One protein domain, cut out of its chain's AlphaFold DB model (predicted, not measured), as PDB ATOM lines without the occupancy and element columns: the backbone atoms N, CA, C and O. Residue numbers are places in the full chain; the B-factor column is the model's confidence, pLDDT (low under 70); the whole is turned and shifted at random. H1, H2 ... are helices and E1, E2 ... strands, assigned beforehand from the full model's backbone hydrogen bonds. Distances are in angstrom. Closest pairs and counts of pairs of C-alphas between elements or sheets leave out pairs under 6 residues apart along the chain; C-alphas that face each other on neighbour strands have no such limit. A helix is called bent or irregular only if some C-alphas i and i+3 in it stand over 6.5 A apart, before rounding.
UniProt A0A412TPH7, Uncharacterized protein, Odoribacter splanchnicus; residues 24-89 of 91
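AT A GLANCE: This is residues 24 to 89 of the 91 residues of an uncharacterized protein of Odoribacter splanchnicus (UniProt A0A412TPH7). A long, twisted sheet of three strands, E1, E3 and E2, has one helix, H1, over one face, and the small hairpin E4 and E5 sits at one end of the rod. The opposite end is the turn of the hairpin E2 and E3, at Gly 63. The printed part has 66 residues, with one named helix and five named strands in the order E1, H1, E2, E3, E4, E5; both sheets are antiparallel, and the class is mixed, helices and strands. It is only just compact, close to loose, with a radius of gyration of the C-alphas of 12.6 A and spans of 41 by 18 by 16 A.

IN THESE COORDINATES: E1, residues 26 to 33, begins at C-alpha 26 (-5.513, -14.130, 59.652), is 18.8 A long and bends by 56 degrees at residue 29. E3, residues 64 to 73, measures 27.5 A. E2, residues 50 to 61, measures 25.9 A and bends by 81 degrees at residue 58. H1, residues 34 to 45, is 17.0 A long and irregular: C-alphas 35 and 38 are 7.1 A apart. E4 is residues 77 to 80; E5, residues 85 to 88, ends at C-alpha 88 (-14.288, -7.279, 69.668).

HOW THE PARTS SIT: The inner strand E3 is antiparallel to E1 at 161 degrees, with N 32 and O 67 2.8 A apart, and to E2 at 159 degrees, with N 66 and O 59 2.7 A apart; both pairs are within hydrogen-bond range. H1 is on this sheet, in two layers, a helix on one face; its closest C-alphas to E3 are Glu 34 and Ser 66, 5.0 A. E1, H1 and E2 form a split strand-helix-strand unit, two strands running the same way with E3 between them, its crossover right-handed. In H1, 6 of 8 O i to N i+4 pairs are within hydrogen-bond range. E4 and E5 are antiparallel at 134 degrees, with N 78 and O 87 2.8 A apart, within hydrogen-bond range. The closest C-alphas of E3 and E5 are Cys 73 and Cys 86, 5.7 A; H1 is apart from E4 and E5.

THE WHOLE: The two C-alphas farthest apart, Gly 63 and Met 89, are 41.3 A from each other. The printed part has no cut, and its five links are tight. Mean pLDDT of the printed part is 81.9, with residues 24 to 28 and residue 89 under 70.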
ATOM      1  N   ALA A  24      -5.500 -14.187  66.544       40.41
ATOM      2  CA  ALA A  24      -5.652 -13.346  65.357       40.41
ATOM      3  C   ALA A  24      -6.300 -14.160  64.230       40.41
ATOM      4  O   ALA A  24      -5.728 -15.150  63.780       40.41
ATOM      5  N   ILE A  25      -7.489 -13.764  63.764       48.50
ATOM      6  CA  ILE A  25      -8.029 -14.319  62.517       48.50
ATOM      7  C   ILE A  25      -7.245 -13.684  61.369       48.50
ATOM      8  O   ILE A  25      -7.348 -12.489  61.101       48.50
ATOM      9  N   ILE A  26      -6.388 -14.496  60.761       52.84
ATOM     10  CA  ILE A  26      -5.513 -14.130  59.652       52.84
ATOM     11  C   ILE A  26      -6.359 -14.138  58.373       52.84
ATOM     12  O   ILE A  26      -6.927 -15.175  58.037       52.84
ATOM     13  N   MET A  27      -6.387 -13.042  57.608       58.25
ATOM     14  CA  MET A  27      -6.995 -13.004  56.262       58.25
ATOM     15  C   MET A  27      -6.146 -13.735  55.190       58.25
ATOM     16  O   MET A  27      -6.188 -13.399  54.013       58.25
ATOM     17  N   GLY A  28      -5.377 -14.753  55.585       61.34
ATOM     18  CA  GLY A  28      -4.383 -15.441  54.757       61.34
ATOM     19  C   GLY A  28      -3.032 -14.714  54.685       61.34
ATOM     20  O   GLY A  28      -2.966 -13.487  54.641       61.34
ATOM     21  N   TRP A  29      -1.947 -15.493  54.687       76.50
ATOM     22  CA  TRP A  29      -0.602 -15.010  54.362       76.50
ATOM     23  C   TRP A  29      -0.306 -15.273  52.892       76.50
ATOM     24  O   TRP A  29      -0.592 -16.359  52.385       76.50
ATOM     25  N   GLY A  30       0.310 -14.309  52.222       82.94
ATOM     26  CA  GLY A  30       0.673 -14.430  50.818       82.94
ATOM     27  C   GLY A  30       1.898 -13.608  50.455       82.94
ATOM     28  O   GLY A  30       2.340 -12.739  51.207       82.94
ATOM     29  N   TYR A  31       2.443 -13.905  49.278       86.50
ATOM     30  CA  TYR A  31       3.416 -13.032  48.636       86.50
ATOM     31  C   TYR A  31       2.675 -11.853  48.010       86.50
ATOM     32  O   TYR A  31       1.778 -12.042  47.191       86.50
ATOM     33  N   ILE A  32       3.050 -10.649  48.420       86.44
ATOM     34  CA  ILE A  32       2.503  -9.384  47.944       86.44
ATOM     35  C   ILE A  32       3.614  -8.713  47.152       86.44
ATOM     36  O   ILE A  32       4.667  -8.418  47.718       86.44
ATOM     37  N   ALA A  33       3.408  -8.493  45.855       88.12
ATOM     38  CA  ALA A  33       4.381  -7.772  45.046       88.12
ATOM     39  C   ALA A  33       4.618  -6.372  45.633       88.12
ATOM     40  O   ALA A  33       3.679  -5.719  46.094       88.12
ATOM     41  N   GLU A  34       5.854  -5.881  45.591       88.38
ATOM     42  CA  GLU A  34       6.209  -4.556  46.109       88.38
ATOM     43  C   GLU A  34       5.341  -3.453  45.488       88.38
ATOM     44  O   GLU A  34       4.854  -2.567  46.189       88.38
ATOM     45  N   SER A  35       5.051  -3.568  44.189       86.81
ATOM     46  CA  SER A  35       4.166  -2.653  43.464       86.81
ATOM     47  C   SER A  35       2.723  -2.636  43.981       86.81
ATOM     48  O   SER A  35       2.015  -1.655  43.777       86.81
ATOM     49  N   GLU A  36       2.271  -3.710  44.629       85.94
ATOM     50  CA  GLU A  36       0.913  -3.860  45.166       85.94
ATOM     51  C   GLU A  36       0.849  -3.602  46.678       85.94
ATOM     52  O   GLU A  36      -0.241  -3.482  47.239       85.94
ATOM     53  N   MET A  37       2.001  -3.467  47.345       82.62
ATOM     54  CA  MET A  37       2.085  -3.300  48.797       82.62
ATOM     55  C   MET A  37       1.340  -2.055  49.283       82.62
ATOM     56  O   MET A  37       0.657  -2.108  50.305       82.62
ATOM     57  N   HIS A  38       1.418  -0.952  48.533       84.94
ATOM     58  CA  HIS A  38       0.716   0.285  48.879       84.94
ATOM     59  C   HIS A  38      -0.802   0.067  48.921       84.94
ATOM     60  O   HIS A  38      -1.440   0.309  49.943       84.94
ATOM     61  N   SER A  39      -1.371  -0.496  47.851       83.56
ATOM     62  CA  SER A  39      -2.804  -0.790  47.776       83.56
ATOM     63  C   SER A  39      -3.236  -1.862  48.778       83.56
ATOM     64  O   SER A  39      -4.332  -1.783  49.332       83.56
ATOM     65  N   PHE A  40      -2.390  -2.859  49.051       84.00
ATOM     66  CA  PHE A  40      -2.651  -3.858  50.088       84.00
ATOM     67  C   PHE A  40      -2.740  -3.212  51.477       84.00
ATOM     68  O   PHE A  40      -3.658  -3.505  52.245       84.00
ATOM     69  N   GLN A  41      -1.829  -2.285  51.778       85.38
ATOM     70  CA  GLN A  41      -1.828  -1.537  53.026       85.38
ATOM     71  C   GLN A  41      -3.037  -0.611  53.151       85.38
ATOM     72  O   GLN A  41      -3.648  -0.585  54.220       85.38
ATOM     73  N   GLU A  42      -3.421   0.104  52.094       85.38
ATOM     74  CA  GLU A  42      -4.626   0.943  52.091       85.38
ATOM     75  C   GLU A  42      -5.891   0.114  52.338       85.38
ATOM     76  O   GLU A  42      -6.675   0.431  53.232       85.38
ATOM     77  N   ASN A  43      -6.049  -1.003  51.620       83.75
ATOM     78  CA  ASN A  43      -7.194  -1.899  51.784       83.75
ATOM     79  C   ASN A  43      -7.262  -2.501  53.190       83.75
ATOM     80  O   ASN A  43      -8.340  -2.587  53.774       83.75
ATOM     81  N   CYS A  44      -6.120  -2.899  53.754       83.50
ATOM     82  CA  CYS A  44      -6.076  -3.420  55.114       83.50
ATOM     83  C   CYS A  44      -6.367  -2.326  56.152       83.50
ATOM     84  O   CYS A  44      -7.085  -2.568  57.116       83.50
ATOM     85  N   SER A  45      -5.867  -1.107  55.937       83.50
ATOM     86  CA  SER A  45      -6.091   0.033  56.839       83.50
ATOM     87  C   SER A  45      -7.534   0.542  56.810       83.50
ATOM     88  O   SER A  45      -7.984   1.158  57.774       83.50
ATOM     89  N   ALA A  46      -8.277   0.268  55.734       86.06
ATOM     90  CA  ALA A  46      -9.711   0.537  55.659       86.06
ATOM     91  C   ALA A  46     -10.538  -0.374  56.586       86.06
ATOM     92  O   ALA A  46     -11.676  -0.039  56.919       86.06
ATOM     93  N   ILE A  47      -9.982  -1.512  57.023       83.75
ATOM     94  CA  ILE A  47     -10.630  -2.407  57.980       83.75
ATOM     95  C   ILE A  47     -10.345  -1.880  59.396       83.75
ATOM     96  O   ILE A  47      -9.188  -1.857  59.832       83.75
ATOM     97  N   PRO A  48     -11.375  -1.475  60.158       83.88
ATOM     98  CA  PRO A  48     -11.172  -0.972  61.509       83.88
ATOM     99  C   PRO A  48     -10.551  -2.067  62.377       83.88
ATOM    100  O   PRO A  48     -10.993  -3.213  62.348       83.88
ATOM    101  N   ASN A  49      -9.537  -1.699  63.161       85.44
ATOM    102  CA  ASN A  49      -8.756  -2.598  64.020       85.44
ATOM    103  C   ASN A  49      -7.934  -3.669  63.280       85.44
ATOM    104  O   ASN A  49      -7.527  -4.642  63.914       85.44
ATOM    105  N   ALA A  50      -7.640  -3.494  61.990       86.12
ATOM    106  CA  ALA A  50      -6.687  -4.330  61.264       86.12
ATOM    107  C   ALA A  50      -5.347  -3.615  61.024       86.12
ATOM    108  O   ALA A  50      -5.230  -2.396  61.166       86.12
ATOM    109  N   TYR A  51      -4.312  -4.385  60.697       86.88
ATOM    110  CA  TYR A  51      -3.012  -3.883  60.259       86.88
ATOM    111  C   TYR A  51      -2.313  -4.895  59.346       86.88
ATOM    112  O   TYR A  51      -2.594  -6.094  59.393       86.88
ATOM    113  N   VAL A  52      -1.386  -4.411  58.516       88.38
ATOM    114  CA  VAL A  52      -0.531  -5.284  57.704       88.38
ATOM    115  C   VAL A  52       0.622  -5.793  58.554       88.38
ATOM    116  O   VAL A  52       1.328  -5.016  59.197       88.38
ATOM    117  N   LYS A  53       0.838  -7.105  58.520       88.31
ATOM    118  CA  LYS A  53       2.007  -7.760  59.096       88.31
ATOM    119  C   LYS A  53       2.820  -8.393  57.979       88.31
ATOM    120  O   LYS A  53       2.270  -9.120  57.160       88.31
ATOM    121  N   THR A  54       4.122  -8.146  57.973       87.81
ATOM    122  CA  THR A  54       5.076  -8.800  57.072       87.81
ATOM    123  C   THR A  54       6.108  -9.569  57.891       87.81
ATOM    124  O   THR A  54       6.283  -9.310  59.083       87.81
ATOM    125  N   ASP A  55       6.807 -10.515  57.264       87.38
ATOM    126  CA  ASP A  55       7.977 -11.180  57.864       87.38
ATOM    127  C   ASP A  55       9.243 -10.292  57.824       87.38
ATOM    128  O   ASP A  55      10.312 -10.698  58.266       87.38
ATOM    129  N   GLY A  56       9.142  -9.077  57.266       86.06
ATOM    130  CA  GLY A  56      10.261  -8.139  57.116       86.06
ATOM    131  C   GLY A  56      11.324  -8.568  56.099       86.06
ATOM    132  O   GLY A  56      12.348  -7.906  55.979       86.06
ATOM    133  N   LYS A  57      11.090  -9.668  55.376       88.50
ATOM    134  CA  LYS A  57      11.990 -10.198  54.352       88.50
ATOM    135  C   LYS A  57      11.473  -9.909  52.952       88.50
ATOM    136  O   LYS A  57      10.266  -9.949  52.698       88.50
ATOM    137  N   GLU A  58      12.422  -9.686  52.060       91.19
ATOM    138  CA  GLU A  58      12.217  -9.542  50.628       91.19
ATOM    139  C   GLU A  58      12.318 -10.908  49.941       91.19
ATOM    140  O   GLU A  58      13.177 -11.733  50.265       91.19
ATOM    141  N   TYR A  59      11.440 -11.142  48.976       87.62
ATOM    142  CA  TYR A  59      11.367 -12.363  48.187       87.62
ATOM    143  C   TYR A  59      11.285 -12.006  46.708       87.62
ATOM    144  O   TYR A  59      10.692 -11.001  46.335       87.62
ATOM    145  N   VAL A  60      11.836 -12.856  45.846       91.38
ATOM    146  CA  VAL A  60      11.650 -12.736  44.396       91.38
ATOM    147  C   VAL A  60      10.779 -13.895  43.939       91.38
ATOM    148  O   VAL A  60      11.201 -15.049  43.986       91.38
ATOM    149  N   VAL A  61       9.557 -13.587  43.515       83.81
ATOM    150  CA  VAL A  61       8.566 -14.566  43.046       83.81
ATOM    151  C   VAL A  61       8.285 -14.270  41.581       83.81
ATOM    152  O   VAL A  61       7.941 -13.143  41.239       83.81
ATOM    153  N   ASP A  62       8.517 -15.250  40.704       89.56
ATOM    154  CA  ASP A  62       8.367 -15.099  39.245       89.56
ATOM    155  C   ASP A  62       9.104 -13.868  38.660       89.56
ATOM    156  O   ASP A  62       8.670 -13.256  37.687       89.56
ATOM    157  N   GLY A  63      10.245 -13.499  39.256       90.56
ATOM    158  CA  GLY A  63      11.056 -12.349  38.834       90.56
ATOM    159  C   GLY A  63      10.592 -10.990  39.371       90.56
ATOM    160  O   GLY A  63      11.138  -9.968  38.962       90.56
ATOM    161  N   VAL A  64       9.619 -10.958  40.287       89.19
ATOM    162  CA  VAL A  64       9.074  -9.735  40.893       89.19
ATOM    163  C   VAL A  64       9.432  -9.666  42.376       89.19
ATOM    164  O   VAL A  64       9.236 -10.637  43.116       89.19
ATOM    165  N   LEU A  65       9.933  -8.510  42.821       90.50
ATOM    166  CA  LEU A  65      10.190  -8.242  44.237       90.50
ATOM    167  C   LEU A  65       8.865  -8.241  45.010       90.50
ATOM    168  O   LEU A  65       7.915  -7.556  44.637       90.50
ATOM    169  N   SER A  66       8.791  -9.057  46.054       89.25
ATOM    170  CA  SER A  66       7.585  -9.360  46.819       89.25
ATOM    171  C   SER A  66       7.901  -9.478  48.308       89.25
ATOM    172  O   SER A  66       8.992  -9.886  48.696       89.25
ATOM    173  N   TYR A  67       6.917  -9.207  49.157       87.75
ATOM    174  CA  TYR A  67       6.995  -9.380  50.604       87.75
ATOM    175  C   TYR A  67       6.019 -10.464  51.045       87.75
ATOM    176  O   TYR A  67       4.895 -10.533  50.551       87.75
ATOM    177  N   TYR A  68       6.421 -11.301  51.999       86.00
ATOM    178  CA  TYR A  68       5.491 -12.240  52.622       86.00
ATOM    179  C   TYR A  68       4.735 -11.535  53.749       86.00
ATOM    180  O   TYR A  68       5.344 -11.102  54.734       86.00
ATOM    181  N   GLY A  69       3.420 -11.390  53.598       86.75
ATOM    182  CA  GLY A  69       2.599 -10.644  54.542       86.75
ATOM    183  C   GLY A  69       1.124 -11.027  54.543       86.75
ATOM    184  O   GLY A  69       0.656 -11.824  53.731       86.75
ATOM    185  N   ALA A  70       0.402 -10.464  55.505       86.00
ATOM    186  CA  ALA A  70      -1.015 -10.692  55.747       86.00
ATOM    187  C   ALA A  70      -1.680  -9.430  56.311       86.00
ATOM    188  O   ALA A  70      -1.034  -8.620  56.979       86.00
ATOM    189  N   CYS A  71      -2.991  -9.302  56.104       85.12
ATOM    190  CA  CYS A  71      -3.822  -8.370  56.861       85.12
ATOM    191  C   CYS A  71      -4.371  -9.097  58.094       85.12
ATOM    192  O   CYS A  71      -4.956 -10.179  57.979       85.12
ATOM    193  N   VAL A  72      -4.147  -8.534  59.277       85.38
ATOM    194  CA  VAL A  72      -4.452  -9.184  60.554       85.38
ATOM    195  C   VAL A  72      -5.237  -8.252  61.467       85.38
ATOM    196  O   VAL A  72      -4.974  -7.051  61.523       85.38
ATOM    197  N   CYS A  73      -6.190  -8.807  62.213       84.88
ATOM    198  CA  CYS A  73      -6.860  -8.068  63.277       84.88
ATOM    199  C   CYS A  73      -5.903  -7.819  64.454       84.88
ATOM    200  O   CYS A  73      -5.032  -8.637  64.765       84.88
ATOM    201  N   ARG A  74      -6.070  -6.680  65.131       83.62
ATOM    202  CA  ARG A  74      -5.417  -6.402  66.413       83.62
ATOM    203  C   ARG A  74      -5.846  -7.427  67.461       83.62
ATOM    204  O   ARG A  74      -6.941  -7.980  67.401       83.62
ATOM    205  N   VAL A  75      -4.977  -7.643  68.444       81.81
ATOM    206  CA  VAL A  75      -5.248  -8.529  69.582       81.81
ATOM    207  C   VAL A  75      -6.554  -8.110  70.266       81.81
ATOM    208  O   VAL A  75      -6.762  -6.923  70.513       81.81
ATOM    209  N   GLY A  76      -7.426  -9.081  70.546       77.62
ATOM    210  CA  GLY A  76      -8.762  -8.852  71.117       77.62
ATOM    211  C   GLY A  76      -9.872  -8.644  70.079       77.62
ATOM    212  O   GLY A  76     -11.042  -8.576  70.452       77.62
ATOM    213  N   TYR A  77      -9.529  -8.591  68.787       82.12
ATOM    214  CA  TYR A  77     -10.488  -8.472  67.694       82.12
ATOM    215  C   TYR A  77     -10.479  -9.707  66.793       82.12
ATOM    216  O   TYR A  77      -9.442 -10.305  66.508       82.12
ATOM    217  N   THR A  78     -11.659 -10.028  66.280       82.06
ATOM    218  CA  THR A  78     -11.928 -11.141  65.379       82.06
ATOM    219  C   THR A  78     -12.550 -10.607  64.099       82.06
ATOM    220  O   THR A  78     -13.426  -9.743  64.141       82.06
ATOM    221  N   TYR A  79     -12.096 -11.111  62.951       77.44
ATOM    222  CA  TYR A  79     -12.674 -10.720  61.672       77.44
ATOM    223  C   TYR A  79     -14.089 -11.287  61.549       77.44
ATOM    224  O   TYR A  79     -14.292 -12.499  61.601       77.44
ATOM    225  N   ASN A  80     -15.066 -10.401  61.391       79.25
ATOM    226  CA  ASN A  80     -16.448 -10.751  61.120       79.25
ATOM    227  C   ASN A  80     -16.718 -10.560  59.627       79.25
ATOM    228  O   ASN A  80     -16.735  -9.431  59.135       79.25
ATOM    229  N   GLU A  81     -16.957 -11.658  58.909       74.81
ATOM    230  CA  GLU A  81     -17.199 -11.624  57.462       74.81
ATOM    231  C   GLU A  81     -18.465 -10.846  57.082       74.81
ATOM    232  O   GLU A  81     -18.472 -10.138  56.076       74.81
ATOM    233  N   ALA A  82     -19.520 -10.921  57.900       77.88
ATOM    234  CA  ALA A  82     -20.779 -10.226  57.640       77.88
ATOM    235  C   ALA A  82     -20.622  -8.700  57.734       77.88
ATOM    236  O   ALA A  82     -21.269  -7.959  56.996       77.88
ATOM    237  N   GLN A  83     -19.743  -8.235  58.622       74.44
ATOM    238  CA  GLN A  83     -19.461  -6.813  58.827       74.44
ATOM    239  C   GLN A  83     -18.211  -6.333  58.081       74.44
ATOM    240  O   GLN A  83     -17.938  -5.134  58.071       74.44
ATOM    241  N   LYS A  84     -17.456  -7.254  57.464       76.50
ATOM    242  CA  LYS A  84     -16.148  -7.005  56.838       76.50
ATOM    243  C   LYS A  84     -15.210  -6.186  57.737       76.50
ATOM    244  O   LYS A  84     -14.504  -5.295  57.270       76.50
ATOM    245  N   ALA A  85     -15.237  -6.465  59.038       79.19
ATOM    246  CA  ALA A  85     -14.584  -5.659  60.064       79.19
ATOM    247  C   ALA A  85     -13.984  -6.536  61.167       79.19
ATOM    248  O   ALA A  85     -14.530  -7.592  61.492       79.19
ATOM    249  N   CYS A  86     -12.885  -6.083  61.777       82.88
ATOM    250  CA  CYS A  86     -12.365  -6.689  62.999       82.88
ATOM    251  C   CYS A  86     -13.151  -6.138  64.195       82.88
ATOM    252  O   CYS A  86     -13.038  -4.958  64.543       82.88
ATOM    253  N   VAL A  87     -13.952  -6.997  64.820       84.12
ATOM    254  CA  VAL A  87     -14.824  -6.656  65.951       84.12
ATOM    255  C   VAL A  87     -14.359  -7.336  67.223       84.12
ATOM    256  O   VAL A  87     -13.740  -8.395  67.177       84.12
ATOM    257  N   VAL A  88     -14.629  -6.706  68.364       82.50
ATOM    258  CA  VAL A  88     -14.288  -7.279  69.668       82.50
ATOM    259  C   VAL A  88     -15.035  -8.601  69.823       82.50
ATOM    260  O   VAL A  88     -16.232  -8.669  69.536       82.50
ATOM    261  N   MET A  89     -14.337  -9.646  70.268       65.00
ATOM    262  CA  MET A  89     -15.023 -10.833  70.774       65.00
ATOM    263  C   MET A  89     -15.679 -10.434  72.091       65.00
ATOM    264  O   MET A  89     -15.003 -10.340  73.109       65.00
TER     265      MET A  89